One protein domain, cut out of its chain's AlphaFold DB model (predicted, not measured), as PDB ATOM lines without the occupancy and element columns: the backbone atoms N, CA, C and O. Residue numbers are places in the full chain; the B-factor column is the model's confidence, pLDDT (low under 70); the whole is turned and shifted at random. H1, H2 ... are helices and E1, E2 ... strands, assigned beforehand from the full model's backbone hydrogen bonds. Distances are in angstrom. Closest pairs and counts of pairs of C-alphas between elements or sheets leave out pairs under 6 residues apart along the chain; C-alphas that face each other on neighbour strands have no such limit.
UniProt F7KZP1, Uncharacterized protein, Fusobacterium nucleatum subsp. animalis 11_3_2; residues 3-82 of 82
ATOM      1  N   LEU A   3     132.294 166.003 118.403       86.19
ATOM      2  CA  LEU A   3     131.873 165.868 117.015       86.19
ATOM      3  C   LEU A   3     130.351 165.767 116.952       86.19
ATOM      4  O   LEU A   3     129.766 164.804 117.445       86.19
ATOM      5  N   SER A   4     129.732 166.738 116.293       88.00
ATOM      6  CA  SER A   4     128.297 166.733 116.032       88.00
ATOM      7  C   SER A   4     127.930 165.704 114.963       88.00
ATOM      8  O   SER A   4     128.689 165.435 114.024       88.00
ATOM      9  N   TYR A   5     126.727 165.151 115.071       88.62
ATOM     10  CA  TYR A   5     126.144 164.290 114.052       88.62
ATOM     11  C   TYR A   5     124.673 164.645 113.835       88.62
ATOM     12  O   TYR A   5     124.037 165.257 114.690       88.62
ATOM     13  N   ARG A   6     124.135 164.249 112.682       88.06
ATOM     14  CA  ARG A   6     122.694 164.262 112.407       88.06
ATOM     15  C   ARG A   6     122.221 162.856 112.065       88.06
ATOM     16  O   ARG A   6     122.957 162.103 111.424       88.06
ATOM     17  N   GLU A   7     121.008 162.523 112.472       86.75
ATOM     18  CA  GLU A   7     120.360 161.253 112.159       86.75
ATOM     19  C   GLU A   7     119.251 161.476 111.126       86.75
ATOM     20  O   GLU A   7     118.466 162.413 111.247       86.75
ATOM     21  N   ASP A   8     119.211 160.638 110.092       88.81
ATOM     22  CA  ASP A   8     118.164 160.638 109.069       88.81
ATOM     23  C   ASP A   8     117.919 159.203 108.582       88.81
ATOM     24  O   ASP A   8     118.840 158.542 108.098       88.81
ATOM     25  N   ASN A   9     116.683 158.709 108.712       87.75
ATOM     26  CA  ASN A   9     116.286 157.353 108.311       87.75
ATOM     27  C   ASN A   9     117.238 156.254 108.844       87.75
ATOM     28  O   ASN A   9     117.761 155.451 108.068       87.75
ATOM     29  N   ASN A  10     117.509 156.244 110.158       82.69
ATOM     30  CA  ASN A  10     118.463 155.344 110.834       82.69
ATOM     31  C   ASN A  10     119.909 155.414 110.298       82.69
ATOM     32  O   ASN A  10     120.697 154.479 110.469       82.69
ATOM     33  N   ARG A  11     120.283 156.509 109.622       86.19
ATOM     34  CA  ARG A  11     121.655 156.774 109.176       86.19
ATOM     35  C   ARG A  11     122.226 157.973 109.907       86.19
ATOM     36  O   ARG A  11     121.609 159.032 109.972       86.19
ATOM     37  N   TYR A  12     123.451 157.808 110.385       87.44
ATOM     38  CA  TYR A  12     124.195 158.845 111.086       87.44
ATOM     39  C   TYR A  12     125.190 159.520 110.142       87.44
ATOM     40  O   TYR A  12     126.022 158.862 109.514       87.44
ATOM     41  N   TYR A  13     125.123 160.846 110.072       90.25
ATOM     42  CA  TYR A  13     126.043 161.683 109.310       90.25
ATOM     43  C   TYR A  13     126.867 162.527 110.277       90.25
ATOM     44  O   TYR A  13     126.331 163.394 110.965       90.25
ATOM     45  N   PHE A  14     128.175 162.285 110.315       91.69
ATOM     46  CA  PHE A  14     129.109 163.026 111.161       91.69
ATOM     47  C   PHE A  14     129.527 164.341 110.498       91.69
ATOM     48  O   PHE A  14     130.075 164.341 109.391       91.69
ATOM     49  N   LEU A  15     129.305 165.456 111.193       91.12
ATOM     50  CA  LEU A  15     129.615 166.805 110.725       91.12
ATOM     51  C   LEU A  15     131.041 167.175 111.135       91.12
ATOM     52  O   LEU A  15     131.269 167.939 112.064       91.12
ATOM     53  N   ILE A  16     132.018 166.590 110.442       89.81
ATOM     54  CA  ILE A  16     133.441 166.756 110.774       89.81
ATOM     55  C   ILE A  16     133.889 168.221 110.702       89.81
ATOM     56  O   ILE A  16     134.712 168.627 111.514       89.81
ATOM     57  N   SER A  17     133.309 169.022 109.803       85.69
ATOM     58  CA  SER A  17     133.563 170.468 109.719       85.69
ATOM     59  C   SER A  17     133.184 171.233 110.982       85.69
ATOM     60  O   SER A  17     133.701 172.321 111.188       85.69
ATOM     61  N   ASP A  18     132.300 170.674 111.811       90.56
ATOM     62  CA  ASP A  18     131.717 171.359 112.961       90.56
ATOM     63  C   ASP A  18     132.290 170.868 114.291       90.56
ATOM     64  O   ASP A  18     131.681 171.028 115.348       90.56
ATOM     65  N   VAL A  19     133.470 170.250 114.240       94.19
ATOM     66  CA  VAL A  19     134.175 169.771 115.423       94.19
ATOM     67  C   VAL A  19     134.632 170.934 116.307       94.19
ATOM     68  O   VAL A  19     135.127 171.948 115.816       94.19
ATOM     69  N   ILE A  20     134.515 170.762 117.625       94.88
ATOM     70  CA  ILE A  20     134.973 171.748 118.613       94.88
ATOM     71  C   ILE A  20     135.847 171.112 119.702       94.88
ATOM     72  O   ILE A  20     135.654 169.947 120.068       94.88
ATOM     73  N   PRO A  21     136.836 171.828 120.257       95.69
ATOM     74  CA  PRO A  21     137.480 171.426 121.500       95.69
ATOM     75  C   PRO A  21     136.484 171.528 122.667       95.69
ATOM     76  O   PRO A  21     135.595 172.372 122.669       95.69
ATOM     77  N   ILE A  22     136.622 170.637 123.648       95.81
ATOM     78  CA  ILE A  22     135.772 170.582 124.844       95.81
ATOM     79  C   ILE A  22     136.593 170.015 126.008       95.81
ATOM     80  O   ILE A  22     137.456 169.162 125.773       95.81
ATOM     81  N   LYS A  23     136.333 170.483 127.234       95.62
ATOM     82  CA  LYS A  23     136.844 169.884 128.478       95.62
ATOM     83  C   LYS A  23     135.831 168.897 129.053       95.62
ATOM     84  O   LYS A  23     134.631 169.059 128.867       95.62
ATOM     85  N   GLU A  24     136.325 167.930 129.817       93.81
ATOM     86  CA  GLU A  24     135.496 166.927 130.490       93.81
ATOM     87  C   GLU A  24     134.448 167.541 131.429       93.81
ATOM     88  O   GLU A  24     133.317 167.076 131.452       93.81
ATOM     89  N   ILE A  25     134.767 168.657 132.098       95.50
ATOM     90  CA  ILE A  25     133.830 169.385 132.977       95.50
ATOM     91  C   ILE A  25     132.549 169.873 132.276       95.50
ATOM     92  O   ILE A  25     131.576 170.197 132.947       95.50
ATOM     93  N   TYR A  26     132.545 169.944 130.941       95.00
ATOM     94  CA  TYR A  26     131.385 170.338 130.138       95.00
ATOM     95  C   TYR A  26     130.624 169.134 129.556       95.00
ATOM     96  O   TYR A  26     129.699 169.315 128.764       95.00
ATOM     97  N   ILE A  27     131.011 167.905 129.910       93.75
ATOM     98  CA  ILE A  27     130.324 166.679 129.505       93.75
ATOM     99  C   ILE A  27     129.296 166.335 130.584       93.75
ATOM    100  O   ILE A  27     129.647 165.850 131.653       93.75
ATOM    101  N   ASP A  28     128.019 166.585 130.291       93.31
ATOM    102  CA  ASP A  28     126.913 166.323 131.225       93.31
ATOM    103  C   ASP A  28     126.651 164.818 131.409       93.31
ATOM    104  O   ASP A  28     126.501 164.322 132.523       93.31
ATOM    105  N   ARG A  29     126.600 164.067 130.301       89.94
ATOM    106  CA  ARG A  29     126.261 162.637 130.307       89.94
ATOM    107  C   ARG A  29     126.666 161.922 129.025       89.94
ATOM    108  O   ARG A  29     126.861 162.540 127.978       89.94
ATOM    109  N   GLU A  30     126.701 160.598 129.101       88.25
ATOM    110  CA  GLU A  30     126.843 159.721 127.941       88.25
ATOM    111  C   GLU A  30     125.543 159.652 127.125       88.25
ATOM    112  O   GLU A  30     124.434 159.769 127.655       88.25
ATOM    113  N   TYR A  31     125.672 159.430 125.815       85.19
ATOM    114  CA  TYR A  31     124.515 159.191 124.960       85.19
ATOM    115  C   TYR A  31     124.063 157.731 125.075       85.19
ATOM    116  O   TYR A  31     124.805 156.799 124.745       85.19
ATOM    117  N   LEU A  32     122.827 157.539 125.529       85.06
ATOM    118  CA  LEU A  32     122.209 156.226 125.663       85.06
ATOM    119  C   LEU A  32     121.453 155.864 124.379       85.06
ATOM    120  O   LEU A  32     120.686 156.667 123.850       85.06
ATOM    121  N   GLY A  33     121.671 154.648 123.877       75.00
ATOM    122  CA  GLY A  33     120.883 154.089 122.780       75.00
ATOM    123  C   GLY A  33     119.484 153.656 123.230       75.00
ATOM    124  O   GLY A  33     119.141 153.722 124.407       75.00
ATOM    125  N   PHE A  34     118.686 153.130 122.295       73.88
ATOM    126  CA  PHE A  34     117.298 152.692 122.541       73.88
ATOM    127  C   PHE A  34     117.143 151.678 123.693       73.88
ATOM    128  O   PHE A  34     116.089 151.570 124.307       73.88
ATOM    129  N   ASN A  35     118.198 150.926 123.997       82.62
ATOM    130  CA  ASN A  35     118.246 149.927 125.062       82.62
ATOM    131  C   ASN A  35     118.811 150.461 126.393       82.62
ATOM    132  O   ASN A  35     119.177 149.658 127.246       82.62
ATOM    133  N   ASN A  36     118.932 151.783 126.560       79.69
ATOM    134  CA  ASN A  36     119.599 152.431 127.696       79.69
ATOM    135  C   ASN A  36     121.065 152.006 127.898       79.69
ATOM    136  O   ASN A  36     121.625 152.186 128.978       79.69
ATOM    137  N   ILE A  37     121.709 151.460 126.865       81.19
ATOM    138  CA  ILE A  37     123.138 151.145 126.888       81.19
ATOM    139  C   ILE A  37     123.883 152.289 126.208       81.19
ATOM    140  O   ILE A  37     123.455 152.768 125.153       81.19
ATOM    141  N   HIS A  38     125.005 152.707 126.797       79.75
ATOM    142  CA  HIS A  38     125.908 153.677 126.188       79.75
ATOM    143  C   HIS A  38     126.243 153.249 124.754       79.75
ATOM    144  O   HIS A  38     126.778 152.163 124.496       79.75
ATOM    145  N   TYR A  39     125.877 154.103 123.803       80.50
ATOM    146  CA  TYR A  39     126.126 153.855 122.397       80.50
ATOM    147  C   TYR A  39     127.585 154.167 122.053       80.50
ATOM    148  O   TYR A  39     127.989 155.323 121.972       80.50
ATOM    149  N   VAL A  40     128.367 153.120 121.786       84.50
ATOM    150  CA  VAL A  40     129.760 153.240 121.340       84.50
ATOM    151  C   VAL A  40     129.881 152.763 119.897       84.50
ATOM    152  O   VAL A  40     129.498 151.639 119.559       84.50
ATOM    153  N   ILE A  41     130.463 153.599 119.037       87.38
ATOM    154  CA  ILE A  41     130.788 153.224 117.659       87.38
ATOM    155  C   ILE A  41     131.862 152.129 117.702       87.38
ATOM    156  O   ILE A  41     132.971 152.362 118.166       87.38
ATOM    157  N   LYS A  42     131.552 150.928 117.199       89.25
ATOM    158  CA  LYS A  42     132.494 149.784 117.184       89.25
ATOM    159  C   LYS A  42     133.211 149.585 115.845       89.25
ATOM    160  O   LYS A  42     134.167 148.815 115.755       89.25
ATOM    161  N   ASN A  43     132.750 150.244 114.781       93.62
ATOM    162  CA  ASN A  43     133.306 150.064 113.442       93.62
ATOM    163  C   ASN A  43     134.680 150.749 113.322       93.62
ATOM    164  O   ASN A  43     134.769 151.957 113.114       93.62
ATOM    165  N   LYS A  44     135.752 149.952 113.392       95.56
ATOM    166  CA  LYS A  44     137.143 150.431 113.326       95.56
ATOM    167  C   LYS A  44     137.471 151.204 112.046       95.56
ATOM    168  O   LYS A  44     138.213 152.179 112.099       95.56
ATOM    169  N   LYS A  45     136.918 150.795 110.897       96.81
ATOM    170  CA  LYS A  45     137.153 151.478 109.614       96.81
ATOM    171  C   LYS A  45     136.537 152.876 109.623       96.81
ATOM    172  O   LYS A  45     137.171 153.821 109.171       96.81
ATOM    173  N   LEU A  46     135.327 153.002 110.168       93.62
ATOM    174  CA  LEU A  46     134.668 154.296 110.336       93.62
ATOM    175  C   LEU A  46     135.472 155.205 111.272       93.62
ATOM    176  O   LEU A  46     135.743 156.342 110.905       93.62
ATOM    177  N   ILE A  47     135.894 154.695 112.434       94.50
ATOM    178  CA  ILE A  47     136.698 155.459 113.404       94.50
ATOM    179  C   ILE A  47     137.981 155.981 112.752       94.50
ATOM    180  O   ILE A  47     138.241 157.179 112.800       94.50
ATOM    181  N   SER A  48     138.725 155.114 112.060       96.62
ATOM    182  CA  SER A  48     139.960 155.498 111.363       96.62
ATOM    183  C   SER A  48     139.730 156.603 110.321       96.62
ATOM    184  O   SER A  48     140.493 157.567 110.243       96.62
ATOM    185  N   GLU A  49     138.634 156.533 109.560       96.00
ATOM    186  CA  GLU A  49     138.287 157.592 108.607       96.00
ATOM    187  C   GLU A  49     137.891 158.910 109.288       96.00
ATOM    188  O   GLU A  49     138.260 159.980 108.796       96.00
ATOM    189  N   LEU A  50     137.174 158.862 110.416       95.19
ATOM    190  CA  LEU A  50     136.838 160.059 111.197       95.19
ATOM    191  C   LEU A  50     138.108 160.706 111.767       95.19
ATOM    192  O   LEU A  50     138.303 161.908 111.596       95.19
ATOM    193  N   GLU A  51     139.014 159.917 112.347       95.25
ATOM    194  CA  GLU A  51     140.304 160.388 112.863       95.25
ATOM    195  C   GLU A  51     141.177 160.999 111.763       95.25
ATOM    196  O   GLU A  51     141.754 162.074 111.942       95.25
ATOM    197  N   ARG A  52     141.259 160.355 110.592       96.88
ATOM    198  CA  ARG A  52     142.014 160.868 109.441       96.88
ATOM    199  C   ARG A  52     141.480 162.223 108.980       96.88
ATOM    200  O   ARG A  52     142.266 163.123 108.676       96.88
ATOM    201  N   LYS A  53     140.154 162.380 108.911       95.88
ATOM    202  CA  LYS A  53     139.525 163.652 108.529       95.88
ATOM    203  C   LYS A  53     139.712 164.720 109.607       95.88
ATOM    204  O   LYS A  53     140.031 165.854 109.262       95.88
ATOM    205  N   LEU A  54     139.604 164.355 110.883       95.44
ATOM    206  CA  LEU A  54     139.857 165.262 112.001       95.44
ATOM    207  C   LEU A  54     141.296 165.791 111.989       95.44
ATOM    208  O   LEU A  54     141.508 166.995 112.094       95.44
ATOM    209  N   LYS A  55     142.289 164.921 111.772       95.50
ATOM    210  CA  LYS A  55     143.701 165.326 111.655       95.50
ATOM    211  C   LYS A  55     143.922 166.364 110.555       95.50
ATOM    212  O   LYS A  55     144.718 167.276 110.737       95.50
ATOM    213  N   ARG A  56     143.208 166.256 109.429       94.94
ATOM    214  CA  ARG A  56     143.274 167.258 108.355       94.94
ATOM    215  C   ARG A  56     142.728 168.611 108.796       94.94
ATOM    216  O   ARG A  56     143.371 169.611 108.518       94.94
ATOM    217  N   ILE A  57     141.584 168.638 109.481       94.00
ATOM    218  CA  ILE A  57     141.023 169.879 110.042       94.00
ATOM    219  C   ILE A  57     142.021 170.523 110.996       94.00
ATOM    220  O   ILE A  57     142.336 171.695 110.846       94.00
ATOM    221  N   LEU A  58     142.575 169.734 111.917       93.50
ATOM    222  CA  LEU A  58     143.547 170.227 112.887       93.50
ATOM    223  C   LEU A  58     144.804 170.790 112.232       93.50
ATOM    224  O   LEU A  58     145.286 171.834 112.648       93.50
ATOM    225  N   TYR A  59     145.303 170.125 111.191       94.88
ATOM    226  CA  TYR A  59     146.436 170.616 110.414       94.88
ATOM    227  C   TYR A  59     146.138 171.964 109.741       94.88
ATOM    228  O   TYR A  59     146.966 172.872 109.784       94.88
ATOM    229  N   PHE A  60     144.954 172.113 109.136       93.12
ATOM    230  CA  PHE A  60     144.551 173.390 108.546       93.12
ATOM    231  C   PHE A  60     144.485 174.493 109.597       93.12
ATOM    232  O   PHE A  60     145.038 175.564 109.364       93.12
ATOM    233  N   GLU A  61     143.898 174.207 110.752       93.31
ATOM    234  CA  GLU A  61     143.716 175.196 111.811       93.31
ATOM    235  C   GLU A  61     145.014 175.636 112.481       93.31
ATOM    236  O   GLU A  61     145.149 176.792 112.875       93.31
ATOM    237  N   ASP A  62     145.988 174.732 112.559       93.50
ATOM    238  CA  ASP A  62     147.337 175.041 113.026       93.50
ATOM    239  C   ASP A  62     148.054 175.996 112.055       93.50
ATOM    240  O   ASP A  62     148.696 176.958 112.468       93.50
ATOM    241  N   SER A  63     147.872 175.790 110.745       96.31
ATOM    242  CA  SER A  63     148.448 176.658 109.707       96.31
ATOM    243  C   SER A  63     147.704 177.987 109.514       96.31
ATOM    244  O   SER A  63     148.293 178.974 109.069       96.31
ATOM    245  N   LYS A  64     146.396 178.006 109.791       96.19
ATOM    246  CA  LYS A  64     145.480 179.131 109.581       96.19
ATOM    247  C   LYS A  64     144.510 179.197 110.763       96.19
ATOM    248  O   LYS A  64     143.442 178.587 110.706       96.19
ATOM    249  N   PRO A  65     144.866 179.932 111.827       95.50
ATOM    250  CA  PRO A  65     144.022 180.058 113.005       95.50
ATOM    251  C   PRO A  65     142.602 180.513 112.659       95.50
ATOM    252  O   PRO A  65     142.425 181.444 111.873       95.50
ATOM    253  N   ASN A  66     141.603 179.869 113.274       93.56
ATOM    254  CA  ASN A  66     140.178 180.185 113.113       93.56
ATOM    255  C   ASN A  66     139.675 180.144 111.659       93.56
ATOM    256  O   ASN A  66     138.776 180.905 111.292       93.56
ATOM    257  N   TYR A  67     140.250 179.269 110.832       93.62
ATOM    258  CA  TYR A  67     139.823 179.082 109.450       93.62
ATOM    259  C   TYR A  67     138.419 178.470 109.356       93.62
ATOM    260  O   TYR A  67     137.651 178.838 108.463       93.62
ATOM    261  N   PHE A  68     138.047 177.576 110.278       91.81
ATOM    262  CA  PHE A  68     136.680 177.059 110.351       91.81
ATOM    263  C   PHE A  68     135.759 177.989 111.154       91.81
ATOM    264  O   PHE A  68     136.173 178.688 112.082       91.81
ATOM    265  N   ARG A  69     134.461 177.958 110.818       92.75
ATOM    266  CA  ARG A  69     133.403 178.809 111.405       92.75
ATOM    267  C   ARG A  69     133.327 178.713 112.933       92.75
ATOM    268  O   ARG A  69     132.866 179.635 113.592       92.75
ATOM    269  N   GLN A  70     133.732 177.579 113.482       91.56
ATOM    270  CA  GLN A  70     133.684 177.269 114.902       91.56
ATOM    271  C   GLN A  70     134.779 177.985 115.700       91.56
ATOM    272  O   GLN A  70     134.752 177.912 116.926       91.56
ATOM    273  N   HIS A  71     135.729 178.646 115.025       94.50
ATOM    274  CA  HIS A  71     136.857 179.343 115.644       94.50
ATOM    275  C   HIS A  71     137.584 178.439 116.650       94.50
ATOM    276  O   HIS A  71     137.711 178.725 117.842       94.50
ATOM    277  N   ILE A  72     138.011 177.274 116.146       94.69
ATOM    278  CA  ILE A  72     138.557 176.168 116.942       94.69
ATOM    279  C   ILE A  72     139.775 176.619 117.759       94.69
ATOM    280  O   ILE A  72     139.921 176.201 118.910       94.69
ATOM    281  N   THR A  73     140.638 177.466 117.190       95.69
ATOM    282  CA  THR A  73     141.852 177.955 117.859       95.69
ATOM    283  C   THR A  73     141.514 178.844 119.050       95.69
ATOM    284  O   THR A  73     142.042 178.619 120.140       95.69
ATOM    285  N   ASP A  74     140.598 179.796 118.883       96.44
ATOM    286  CA  ASP A  74     140.184 180.683 119.975       96.44
ATOM    287  C   ASP A  74     139.485 179.912 121.086       96.44
ATOM    288  O   ASP A  74     139.809 180.087 122.262       96.44
ATOM    289  N   LEU A  75     138.575 179.002 120.725       96.19
ATOM    290  CA  LEU A  75     137.889 178.175 121.709       96.19
ATOM    291  C   LEU A  75     138.881 177.288 122.474       96.19
ATOM    292  O   LEU A  75     138.787 177.185 123.695       96.19
ATOM    293  N   LYS A  76     139.873 176.699 121.793       95.56
ATOM    294  CA  LYS A  76     140.959 175.949 122.444       95.56
ATOM    295  C   LYS A  76     141.718 176.831 123.436       95.56
ATOM    296  O   LYS A  76     141.929 176.405 124.568       95.56
ATOM    297  N   ASN A  77     142.142 178.023 123.023       96.56
ATOM    298  CA  ASN A  77     142.933 178.915 123.871       96.56
ATOM    299  C   ASN A  77     142.136 179.379 125.091       96.56
ATOM    300  O   ASN A  77     142.661 179.359 126.201       96.56
ATOM    301  N   LYS A  78     140.852 179.702 124.900       97.00
ATOM    302  CA  LYS A  78     139.936 180.031 125.990       97.00
ATOM    303  C   LYS A  78     139.823 178.881 126.987       97.00
ATOM    304  O   LYS A  78     140.037 179.094 128.175       97.00
ATOM    305  N   LEU A  79     139.576 177.663 126.502       96.62
ATOM    306  CA  LEU A  79     139.521 176.478 127.358       96.62
ATOM    307  C   LEU A  79     140.845 176.267 128.106       96.62
ATOM    308  O   LEU A  79     140.819 175.915 129.274       96.62
ATOM    309  N   LEU A  80     142.009 176.492 127.492       96.19
ATOM    310  CA  LEU A  80     143.300 176.361 128.187       96.19
ATOM    311  C   LEU A  80     143.530 177.427 129.271       96.19
ATOM    312  O   LEU A  80     144.302 177.174 130.189       96.19
ATOM    313  N   SER A  81     142.891 178.593 129.154       96.88
ATOM    314  CA  SER A  81     143.002 179.696 130.121       96.88
ATOM    315  C   SER A  81     141.998 179.650 131.278       96.88
ATOM    316  O   SER A  81     142.133 180.434 132.213       96.88
ATOM    317  N   GLU A  82     140.993 178.774 131.195       93.31
ATOM    318  CA  GLU A  82     140.052 178.462 132.287       93.31
ATOM    319  C   GLU A  82     140.701 177.571 133.348       93.31
ATOM    320  O   GLU A  82     140.573 177.901 134.545       93.31
TER     321      GLU A  82
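Overview. This is residues 3 to 82 of the 82 residues of an uncharacterized protein of Fusobacterium nucleatum subsp. animalis 11_3_2 (UniProt F7KZP1). This is a loose, open frame: a long helix, H1, and a shorter helix, H2, make an L with its corner near the last residues of H1, while a small strand hairpin, E1 and E2, and a wide loop of residues 15 to 43 make up the rest. The loop swings away from the end of E2 and comes back to the first residue of H1, and the turn end of the hairpin sticks out with residues 7 to 12. The printed part has 80 residues, with two named strands and two named helices in the order E1, E2, H1, H2; the strands make one antiparallel sheet of order E1 - E2. The class is mixed, helices and strands, with 38 residues in named elements, under half of those printed. The whole is loose, with a radius of gyration of the C-alphas of 14.7 A and spans of 41 by 27 by 22 A.

Along the chain. E1 is residues 5 to 8, 10.1 A from first to last C-alpha, and begins at C-alpha 5 at (126.144, 164.290, 114.052). E2 is residues 11 to 14, 9.9 A long. Residues 15 to 43 hold no named element. H1 is residues 44 to 63, 28.8 A long, from C-alpha 44 at (137.143, 150.431, 113.326). H2 is residues 72 to 81, 14.3 A long, and ends at C-alpha 81 at (143.002, 179.696, 130.121).

Arrangement. E1 and E2 form a hairpin over a tight link of 2 residues. They are antiparallel, with 157 degrees between their directions. The C-alphas of Tyr 5 and Phe 14 face each other at 4.3 A. N of Arg 6 and O of Tyr 13 are within hydrogen-bond range at 2.9 A, and so are N of Tyr 13 and O of Arg 6 at 2.8 A. E1 is apart from H1 and from H2, and E2 is apart from H2. H1 and H2 only just touch, with 3 pairs of C-alphas within 8 A, and H1 does so with residues 61 to 62 alone. Their closest C-alphas are those of Glu 61 and Thr 73, 6.9 A apart. The lines of the two helices are about perpendicular, at 83 degrees. In H1 and H2 every O i to N i+4 pair is within hydrogen-bond range.

Size, cuts and confidence. The two C-alphas farthest apart are those of Asn 35 and Ser 63, at 43.2 A. The link from E2 to H1 is long, with 29 residues, and the link from H1 to H2 is short, with 8. Residues 7 to 12 stand free, and so do residues 41 to 49, of which 44 to 49 belong to H1. The printed part has no cut and ends at residue 82, the chain's last. Its mean pLDDT is 91.5, and no printed residue is under 70.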